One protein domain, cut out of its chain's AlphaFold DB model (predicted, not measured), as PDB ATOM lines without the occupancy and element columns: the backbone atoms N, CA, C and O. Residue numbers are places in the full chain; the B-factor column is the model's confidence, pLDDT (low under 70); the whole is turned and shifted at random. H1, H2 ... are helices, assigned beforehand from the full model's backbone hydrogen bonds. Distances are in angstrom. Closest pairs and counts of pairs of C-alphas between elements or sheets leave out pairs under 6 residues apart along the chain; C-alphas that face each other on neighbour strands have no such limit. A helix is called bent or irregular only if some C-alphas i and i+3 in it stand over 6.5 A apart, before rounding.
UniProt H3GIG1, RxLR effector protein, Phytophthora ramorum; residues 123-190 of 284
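Overview. This is residues 123 to 190 of the 284 residues of the protein "RxLR effector protein" of Phytophthora ramorum (UniProt H3GIG1). Two helices, H1 and H2, meet at a corner as a V, and the longest helix, H4, packs on both arms of that V, while the short helix H3 sits close to H2 and H4, away from H1. Residues 166 to 171, in the long link from H3 to H4, stick out from the body at the end of the long axis away from the start of H1. The printed part has 68 residues with four named helices, H1, H2, H3 and H4 in that order, and no named strand; its class is all helix. The whole is compact, with a radius of gyration of the C-alphas of 11.7 A, yet elongated in outline, spanning 38 by 24 by 18 A.

Along the chain. H1, residues 123 to 136, begins with C-alpha 123 at (-3.339, 33.023, 39.863) and is 20.4 A long from first to last C-alpha. H2, residues 139 to 150, is 18.2 A long; it is irregular, with C-alphas 143 and 146 standing 7.1 A apart. H3, residues 155 to 161, is 9.8 A long and begins with C-alpha 155 at (-20.577, 21.112, 21.628). H4, residues 173 to 188, is 22.6 A long and ends with C-alpha 188 at (-9.969, 22.056, 31.990).

Arrangement. H1 and H2 touch only at the corner by their link, through residues 135 to 136 of H1 and 141 to 145 of H2. Their closest C-alphas, those of Val 135 and Ala 141, are 5.3 A apart, and they run opposite ways at a steep tilt of 55 degrees. H1 also touches H4, opposite ways at a shallow tilt of 29 degrees; the closest C-alphas are those of Val 135 and Leu 180, 6.4 A apart. H2 touches H4, the same way at a shallow tilt of 31 degrees, with the C-alphas of Ala 141 and Ala 177 closest at 4.6 A. H3 is close to H2 but not clearly touching, the closest C-alphas being those of Phe 148 and Leu 158, 7.2 A apart. H3 is likewise close to H4 but not clearly touching, with the C-alphas of Leu 159 and Phe 178 closest at 7.5 A. H1 and H3 are apart. In H3 and H4 every O i to N i+4 pair is within hydrogen-bond range, against 9 of 10 in H1 and 6 of 8 in H2.

Size, cuts and confidence. The two C-alphas farthest apart, those of Glu 123 and Lys 167, are 37.8 A from each other. The printed part has no cut. The links from H1 to H2 and from H2 to H3 are tight; the link from H3 to H4, with 11 residues, is long, and within it residues 166 to 171 stand free. The mean pLDDT of the printed part is 78.1, and the model's confidence is under 70 at residues 123 to 127, at residue 151 and at residue 190.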
ATOM      1  N   GLU A 123      -2.639  32.202  40.871       47.41
ATOM      2  CA  GLU A 123      -3.339  33.023  39.863       47.41
ATOM      3  C   GLU A 123      -4.385  32.233  39.065       47.41
ATOM      4  O   GLU A 123      -5.495  32.702  38.803       47.41
ATOM      5  N   ILE A 124      -4.057  30.980  38.757       48.91
ATOM      6  CA  ILE A 124      -4.936  30.016  38.089       48.91
ATOM      7  C   ILE A 124      -6.182  29.757  38.955       48.91
ATOM      8  O   ILE A 124      -7.295  29.634  38.446       48.91
ATOM      9  N   ASN A 125      -6.028  29.767  40.278       59.78
ATOM     10  CA  ASN A 125      -7.136  29.518  41.194       59.78
ATOM     11  C   ASN A 125      -8.161  30.665  41.240       59.78
ATOM     12  O   ASN A 125      -9.356  30.391  41.337       59.78
ATOM     13  N   LYS A 126      -7.745  31.936  41.122       63.03
ATOM     14  CA  LYS A 126      -8.671  33.091  41.170       63.03
ATOM     15  C   LYS A 126      -9.612  33.126  39.965       63.03
ATOM     16  O   LYS A 126     -10.825  33.248  40.126       63.03
ATOM     17  N   SER A 127      -9.061  32.977  38.765       67.94
ATOM     18  CA  SER A 127      -9.829  33.000  37.516       67.94
ATOM     19  C   SER A 127     -10.776  31.803  37.393       67.94
ATOM     20  O   SER A 127     -11.911  31.959  36.946       67.94
ATOM     21  N   TRP A 128     -10.352  30.625  37.865       71.75
ATOM     22  CA  TRP A 128     -11.222  29.452  37.951       71.75
ATOM     23  C   TRP A 128     -12.378  29.649  38.938       71.75
ATOM     24  O   TRP A 128     -13.525  29.375  38.596       71.75
ATOM     25  N   LEU A 129     -12.110  30.172  40.141       70.50
ATOM     26  CA  LEU A 129     -13.153  30.452  41.134       70.50
ATOM     27  C   LEU A 129     -14.168  31.484  40.628       70.50
ATOM     28  O   LEU A 129     -15.368  31.294  40.803       70.50
ATOM     29  N   ALA A 130     -13.710  32.544  39.956       73.88
ATOM     30  CA  ALA A 130     -14.596  33.533  39.346       73.88
ATOM     31  C   ALA A 130     -15.482  32.918  38.250       73.88
ATOM     32  O   ALA A 130     -16.659  33.263  38.137       73.88
ATOM     33  N   LEU A 131     -14.938  31.988  37.461       77.06
ATOM     34  CA  LEU A 131     -15.696  31.243  36.461       77.06
ATOM     35  C   LEU A 131     -16.728  30.309  37.109       77.06
ATOM     36  O   LEU A 131     -17.885  30.321  36.699       77.06
ATOM     37  N   MET A 132     -16.345  29.550  38.139       79.38
ATOM     38  CA  MET A 132     -17.271  28.689  38.884       79.38
ATOM     39  C   MET A 132     -18.387  29.494  39.550       79.38
ATOM     40  O   MET A 132     -19.537  29.081  39.490       79.38
ATOM     41  N   LYS A 133     -18.083  30.681  40.089       79.19
ATOM     42  CA  LYS A 133     -19.103  31.585  40.630       79.19
ATOM     43  C   LYS A 133     -20.127  31.979  39.563       79.19
ATOM     44  O   LYS A 133     -21.319  31.840  39.788       79.19
ATOM     45  N   LYS A 134     -19.675  32.382  38.371       79.88
ATOM     46  CA  LYS A 134     -20.579  32.705  37.251       79.88
ATOM     47  C   LYS A 134     -21.418  31.504  36.801       79.88
ATOM     48  O   LYS A 134     -22.536  31.687  36.332       79.88
ATOM     49  N   VAL A 135     -20.873  30.290  36.909       82.62
ATOM     50  CA  VAL A 135     -21.614  29.050  36.642       82.62
ATOM     51  C   VAL A 135     -22.668  28.805  37.719       82.62
ATOM     52  O   VAL A 135     -23.788  28.456  37.366       82.62
ATOM     53  N   ASP A 136     -22.349  29.015  38.995       75.56
ATOM     54  CA  ASP A 136     -23.304  28.873  40.100       75.56
ATOM     55  C   ASP A 136     -24.422  29.924  40.054       75.56
ATOM     56  O   ASP A 136     -25.575  29.588  40.330       75.56
ATOM     57  N   ASP A 137     -24.098  31.153  39.642       80.75
ATOM     58  CA  ASP A 137     -25.049  32.255  39.450       80.75
ATOM     59  C   ASP A 137     -25.980  32.020  38.238       80.75
ATOM     60  O   ASP A 137     -27.001  32.694  38.098       80.75
ATOM     61  N   ASN A 138     -25.662  31.060  37.355       84.75
ATOM     62  CA  ASN A 138     -26.487  30.705  36.201       84.75
ATOM     63  C   ASN A 138     -27.122  29.305  36.374       84.75
ATOM     64  O   ASN A 138     -26.435  28.288  36.230       84.75
ATOM     65  N   PRO A 139     -28.451  29.202  36.590       83.69
ATOM     66  CA  PRO A 139     -29.102  27.934  36.924       83.69
ATOM     67  C   PRO A 139     -28.955  26.868  35.829       83.69
ATOM     68  O   PRO A 139     -28.787  25.687  36.138       83.69
ATOM     69  N   LYS A 140     -28.946  27.267  34.549       85.00
ATOM     70  CA  LYS A 140     -28.730  26.335  33.434       85.00
ATOM     71  C   LYS A 140     -27.282  25.863  33.373       85.00
ATOM     72  O   LYS A 140     -27.039  24.670  33.217       85.00
ATOM     73  N   ALA A 141     -26.312  26.764  33.526       84.38
ATOM     74  CA  ALA A 141     -24.904  26.371  33.535       84.38
ATOM     75  C   ALA A 141     -24.620  25.390  34.683       84.38
ATOM     76  O   ALA A 141     -24.017  24.342  34.463       84.38
ATOM     77  N   LYS A 142     -25.135  25.680  35.882       84.19
ATOM     78  CA  LYS A 142     -25.030  24.815  37.061       84.19
ATOM     79  C   LYS A 142     -25.633  23.427  36.845       84.19
ATOM     80  O   LYS A 142     -25.042  22.437  37.264       84.19
ATOM     81  N   GLN A 143     -26.778  23.346  36.166       84.12
ATOM     82  CA  GLN A 143     -27.422  22.070  35.850       84.12
ATOM     83  C   GLN A 143     -26.534  21.187  34.962       84.12
ATOM     84  O   GLN A 143     -26.411  19.992  35.215       84.12
ATOM     85  N   PHE A 144     -25.901  21.767  33.940       83.06
ATOM     86  CA  PHE A 144     -25.176  20.998  32.924       83.06
ATOM     87  C   PHE A 144     -23.666  20.876  33.171       83.06
ATOM     88  O   PHE A 144     -23.030  20.031  32.547       83.06
ATOM     89  N   VAL A 145     -23.062  21.665  34.071       81.44
ATOM     90  CA  VAL A 145     -21.599  21.664  34.275       81.44
ATOM     91  C   VAL A 145     -21.062  20.298  34.699       81.44
ATOM     92  O   VAL A 145     -20.008  19.880  34.218       81.44
ATOM     93  N   GLY A 146     -21.794  19.569  35.544       73.44
ATOM     94  CA  GLY A 146     -21.402  18.234  35.998       73.44
ATOM     95  C   GLY A 146     -21.340  17.226  34.852       73.44
ATOM     96  O   GLY A 146     -20.313  16.576  34.656       73.44
ATOM     97  N   ASP A 147     -22.410  17.138  34.062       74.94
ATOM     98  CA  ASP A 147     -22.483  16.207  32.934       74.94
ATOM     99  C   ASP A 147     -21.527  16.607  31.811       74.94
ATOM    100  O   ASP A 147     -20.787  15.769  31.296       74.94
ATOM    101  N   PHE A 148     -21.441  17.901  31.500       75.88
ATOM    102  CA  PHE A 148     -20.561  18.420  30.459       75.88
ATOM    103  C   PHE A 148     -19.078  18.152  30.753       75.88
ATOM    104  O   PHE A 148     -18.319  17.784  29.853       75.88
ATOM    105  N   THR A 149     -18.655  18.297  32.014       71.12
ATOM    106  CA  THR A 149     -17.261  18.064  32.417       71.12
ATOM    107  C   THR A 149     -16.924  16.583  32.574       71.12
ATOM    108  O   THR A 149     -15.834  16.171  32.175       71.12
ATOM    109  N   LYS A 150     -17.842  15.762  33.103       70.38
ATOM    110  CA  LYS A 150     -17.601  14.328  33.349       70.38
ATOM    111  C   LYS A 150     -17.755  13.468  32.100       70.38
ATOM    112  O   LYS A 150     -16.946  12.575  31.868       70.38
ATOM    113  N   GLN A 151     -18.780  13.731  31.296       65.62
ATOM    114  CA  GLN A 151     -19.157  12.878  30.167       65.62
ATOM    115  C   GLN A 151     -18.495  13.300  28.845       65.62
ATOM    116  O   GLN A 151     -18.763  12.698  27.809       65.62
ATOM    117  N   LYS A 152     -17.625  14.323  28.865       71.19
ATOM    118  CA  LYS A 152     -16.914  14.854  27.686       71.19
ATOM    119  C   LYS A 152     -17.843  15.149  26.500       71.19
ATOM    120  O   LYS A 152     -17.468  14.909  25.351       71.19
ATOM    121  N   TRP A 153     -19.035  15.680  26.769       77.44
ATOM    122  CA  TRP A 153     -20.017  15.987  25.728       77.44
ATOM    123  C   TRP A 153     -19.419  16.840  24.609       77.44
ATOM    124  O   TRP A 153     -18.602  17.737  24.847       77.44
ATOM    125  N   THR A 154     -19.831  16.591  23.369       81.88
ATOM    126  CA  THR A 154     -19.522  17.484  22.248       81.88
ATOM    127  C   THR A 154     -20.290  18.799  22.394       81.88
ATOM    128  O   THR A 154     -21.259  18.908  23.148       81.88
ATOM    129  N   THR A 155     -19.854  19.832  21.679       79.06
ATOM    130  CA  THR A 155     -20.577  21.112  21.628       79.06
ATOM    131  C   THR A 155     -22.002  20.930  21.106       79.06
ATOM    132  O   THR A 155     -22.923  21.533  21.644       79.06
ATOM    133  N   GLU A 156     -22.202  20.045  20.129       79.12
ATOM    134  CA  GLU A 156     -23.520  19.703  19.584       79.12
ATOM    135  C   GLU A 156     -24.417  19.004  20.610       79.12
ATOM    136  O   GLU A 156     -25.587  19.355  20.744       79.12
ATOM    137  N   GLN A 157     -23.868  18.060  21.383       84.25
ATOM    138  CA  GLN A 157     -24.602  17.410  22.473       84.25
ATOM    139  C   GLN A 157     -25.040  18.424  23.532       84.25
ATOM    140  O   GLN A 157     -26.181  18.370  23.985       84.25
ATOM    141  N   LEU A 158     -24.174  19.384  23.878       84.31
ATOM    142  CA  LEU A 158     -24.517  20.440  24.827       84.31
ATOM    143  C   LEU A 158     -25.603  21.381  24.279       84.31
ATOM    144  O   LEU A 158     -26.557  21.680  24.993       84.31
ATOM    145  N   LEU A 159     -25.499  21.814  23.017       83.31
ATOM    146  CA  LEU A 159     -26.522  22.654  22.377       83.31
ATOM    147  C   LEU A 159     -27.884  21.954  22.357       83.31
ATOM    148  O   LEU A 159     -28.890  22.556  22.731       83.31
ATOM    149  N   ASN A 160     -27.905  20.671  21.989       85.56
ATOM    150  CA  ASN A 160     -29.123  19.865  21.969       85.56
ATOM    151  C   ASN A 160     -29.708  19.678  23.376       85.56
ATOM    152  O   ASN A 160     -30.909  19.866  23.563       85.56
ATOM    153  N   ALA A 161     -28.874  19.373  24.377       84.88
ATOM    154  CA  ALA A 161     -29.307  19.219  25.767       84.88
ATOM    155  C   ALA A 161     -29.905  20.515  26.341       84.88
ATOM    156  O   ALA A 161     -30.907  20.482  27.053       84.88
ATOM    157  N   MET A 162     -29.335  21.666  25.975       85.38
ATOM    158  CA  MET A 162     -29.814  22.988  26.388       85.38
ATOM    159  C   MET A 162     -30.952  23.532  25.516       85.38
ATOM    160  O   MET A 162     -31.475  24.607  25.808       85.38
ATOM    161  N   LYS A 163     -31.349  22.801  24.464       89.19
ATOM    162  CA  LYS A 163     -32.341  23.218  23.458       89.19
ATOM    163  C   LYS A 163     -31.987  24.549  22.777       89.19
ATOM    164  O   LYS A 163     -32.871  25.307  22.376       89.19
ATOM    165  N   ILE A 164     -30.694  24.831  22.629       86.50
ATOM    166  CA  ILE A 164     -30.201  26.021  21.934       86.50
ATOM    167  C   ILE A 164     -30.274  25.767  20.434       86.50
ATOM    168  O   ILE A 164     -29.747  24.782  19.921       86.50
ATOM    169  N   THR A 165     -30.909  26.684  19.715       86.12
ATOM    170  CA  THR A 165     -31.043  26.627  18.257       86.12
ATOM    171  C   THR A 165     -30.455  27.886  17.629       86.12
ATOM    172  O   THR A 165     -30.155  28.860  18.314       86.12
ATOM    173  N   ARG A 166     -30.349  27.926  16.295       77.75
ATOM    174  CA  ARG A 166     -29.920  29.142  15.574       77.75
ATOM    175  C   ARG A 166     -30.831  30.355  15.809       77.75
ATOM    176  O   ARG A 166     -30.420  31.472  15.526       77.75
ATOM    177  N   LYS A 167     -32.061  30.134  16.288       82.75
ATOM    178  CA  LYS A 167     -33.030  31.193  16.604       82.75
ATOM    179  C   LYS A 167     -32.892  31.716  18.036       82.75
ATOM    180  O   LYS A 167     -33.550  32.691  18.380       82.75
ATOM    181  N   THR A 168     -32.080  31.070  18.872       81.75
ATOM    182  CA  THR A 168     -31.877  31.487  20.258       81.75
ATOM    183  C   THR A 168     -31.143  32.836  20.283       81.75
ATOM    184  O   THR A 168     -30.076  32.951  19.673       81.75
ATOM    185  N   PRO A 169     -31.682  33.865  20.967       81.94
ATOM    186  CA  PRO A 169     -31.035  35.170  21.056       81.94
ATOM    187  C   PRO A 169     -29.643  35.066  21.681       81.94
ATOM    188  O   PRO A 169     -29.450  34.338  22.657       81.94
ATOM    189  N   LYS A 170     -28.675  35.822  21.154       75.75
ATOM    190  CA  LYS A 170     -27.286  35.804  21.649       75.75
ATOM    191  C   LYS A 170     -27.172  36.262  23.106       75.75
ATOM    192  O   LYS A 170     -26.344  35.729  23.834       75.75
ATOM    193  N   ASP A 171     -28.056  37.162  23.526       77.81
ATOM    194  CA  ASP A 171     -28.088  37.705  24.888       77.81
ATOM    195  C   ASP A 171     -28.955  36.881  25.850       77.81
ATOM    196  O   ASP A 171     -29.080  37.224  27.027       77.81
ATOM    197  N   SER A 172     -29.551  35.784  25.361       85.06
ATOM    198  CA  SER A 172     -30.338  34.880  26.195       85.06
ATOM    199  C   SER A 172     -29.475  34.205  27.258       85.06
ATOM    200  O   SER A 172     -28.290  33.916  27.056       85.06
ATOM    201  N   ASP A 173     -30.101  33.881  28.384       83.38
ATOM    202  CA  ASP A 173     -29.421  33.189  29.478       83.38
ATOM    203  C   ASP A 173     -28.946  31.785  29.081       83.38
ATOM    204  O   ASP A 173     -27.968  31.283  29.636       83.38
ATOM    205  N   ASP A 174     -29.558  31.200  28.050       83.25
ATOM    206  CA  ASP A 174     -29.183  29.917  27.454       83.25
ATOM    207  C   ASP A 174     -27.833  30.016  26.745       83.25
ATOM    208  O   ASP A 174     -26.940  29.197  26.970       83.25
ATOM    209  N   MET A 175     -27.650  31.061  25.936       82.12
ATOM    210  CA  MET A 175     -26.381  31.332  25.262       82.12
ATOM    211  C   MET A 175     -25.287  31.723  26.256       82.12
ATOM    212  O   MET A 175     -24.148  31.267  26.122       82.12
ATOM    213  N   LYS A 176     -25.624  32.494  27.300       84.62
ATOM    214  CA  LYS A 176     -24.689  32.797  28.397       84.62
ATOM    215  C   LYS A 176     -24.249  31.522  29.111       84.62
ATOM    216  O   LYS A 176     -23.048  31.305  29.272       84.62
ATOM    217  N   ALA A 177     -25.187  30.648  29.470       84.94
ATOM    218  CA  ALA A 177     -24.895  29.370  30.109       84.94
ATOM    219  C   ALA A 177     -24.001  28.482  29.231       84.94
ATOM    220  O   ALA A 177     -23.008  27.936  29.710       84.94
ATOM    221  N   PHE A 178     -24.288  28.410  27.930       80.81
ATOM    222  CA  PHE A 178     -23.462  27.682  26.971       80.81
ATOM    223  C   PHE A 178     -22.036  28.241  26.905       80.81
ATOM    224  O   PHE A 178     -21.068  27.484  26.982       80.81
ATOM    225  N   SER A 179     -21.889  29.567  26.838       78.19
ATOM    226  CA  SER A 179     -20.577  30.221  26.813       78.19
ATOM    227  C   SER A 179     -19.755  29.946  28.078       78.19
ATOM    228  O   SER A 179     -18.557  29.672  27.983       78.19
ATOM    229  N   LEU A 180     -20.395  29.940  29.253       85.25
ATOM    230  CA  LEU A 180     -19.750  29.632  30.530       85.25
ATOM    231  C   LEU A 180     -19.244  28.190  30.554       85.25
ATOM    232  O   LEU A 180     -18.097  27.947  30.916       85.25
ATOM    233  N   LEU A 181     -20.054  27.235  30.100       83.50
ATOM    234  CA  LEU A 181     -19.651  25.832  30.021       83.50
ATOM    235  C   LEU A 181     -18.468  25.627  29.068       83.50
ATOM    236  O   LEU A 181     -17.530  24.899  29.398       83.50
ATOM    237  N   LEU A 182     -18.445  26.319  27.925       81.44
ATOM    238  CA  LEU A 182     -17.282  26.299  27.035       81.44
ATOM    239  C   LEU A 182     -16.025  26.837  27.721       81.44
ATOM    240  O   LEU A 182     -14.976  26.204  27.609       81.44
ATOM    241  N   GLN A 183     -16.126  27.943  28.465       79.38
ATOM    242  CA  GLN A 183     -15.009  28.484  29.248       79.38
ATOM    243  C   GLN A 183     -14.509  27.481  30.298       79.38
ATOM    244  O   GLN A 183     -13.306  27.340  30.505       79.38
ATOM    245  N   VAL A 184     -15.414  26.724  30.923       81.12
ATOM    246  CA  VAL A 184     -15.052  25.657  31.869       81.12
ATOM    247  C   VAL A 184     -14.252  24.555  31.177       81.12
ATOM    248  O   VAL A 184     -13.231  24.096  31.694       81.12
ATOM    249  N   ARG A 185     -14.670  24.138  29.979       80.38
ATOM    250  CA  ARG A 185     -13.959  23.112  29.205       80.38
ATOM    251  C   ARG A 185     -12.609  23.593  28.691       80.38
ATOM    252  O   ARG A 185     -11.652  22.824  28.737       80.38
ATOM    253  N   THR A 186     -12.518  24.822  28.190       75.38
ATOM    254  CA  THR A 186     -11.236  25.375  27.734       75.38
ATOM    255  C   THR A 186     -10.257  25.497  28.892       75.38
ATOM    256  O   THR A 186      -9.085  25.179  28.717       75.38
ATOM    257  N   TRP A 187     -10.740  25.851  30.086       73.25
ATOM    258  CA  TRP A 187      -9.935  25.844  31.302       73.25
ATOM    259  C   TRP A 187      -9.427  24.441  31.657       73.25
ATOM    260  O   TRP A 187      -8.232  24.252  31.864       73.25
ATOM    261  N   ASN A 188     -10.315  23.442  31.659       72.06
ATOM    262  CA  ASN A 188      -9.969  22.056  31.990       72.06
ATOM    263  C   ASN A 188      -9.012  21.399  30.983       72.06
ATOM    264  O   ASN A 188      -8.267  20.495  31.356       72.06
ATOM    265  N   ASN A 189      -9.028  21.840  29.724       70.62
ATOM    266  CA  ASN A 189      -8.189  21.299  28.653       70.62
ATOM    267  C   ASN A 189      -6.907  22.113  28.411       70.62
ATOM    268  O   ASN A 189      -6.185  21.831  27.453       70.62
ATOM    269  N   ARG A 190      -6.618  23.136  29.225       67.12
ATOM    270  CA  ARG A 190      -5.458  24.005  29.012       67.12
ATOM    271  C   ARG A 190      -4.162  23.244  29.346       67.12
ATOM    272  O   ARG A 190      -3.981  22.823  30.489       67.12
TER     273      ARG A 190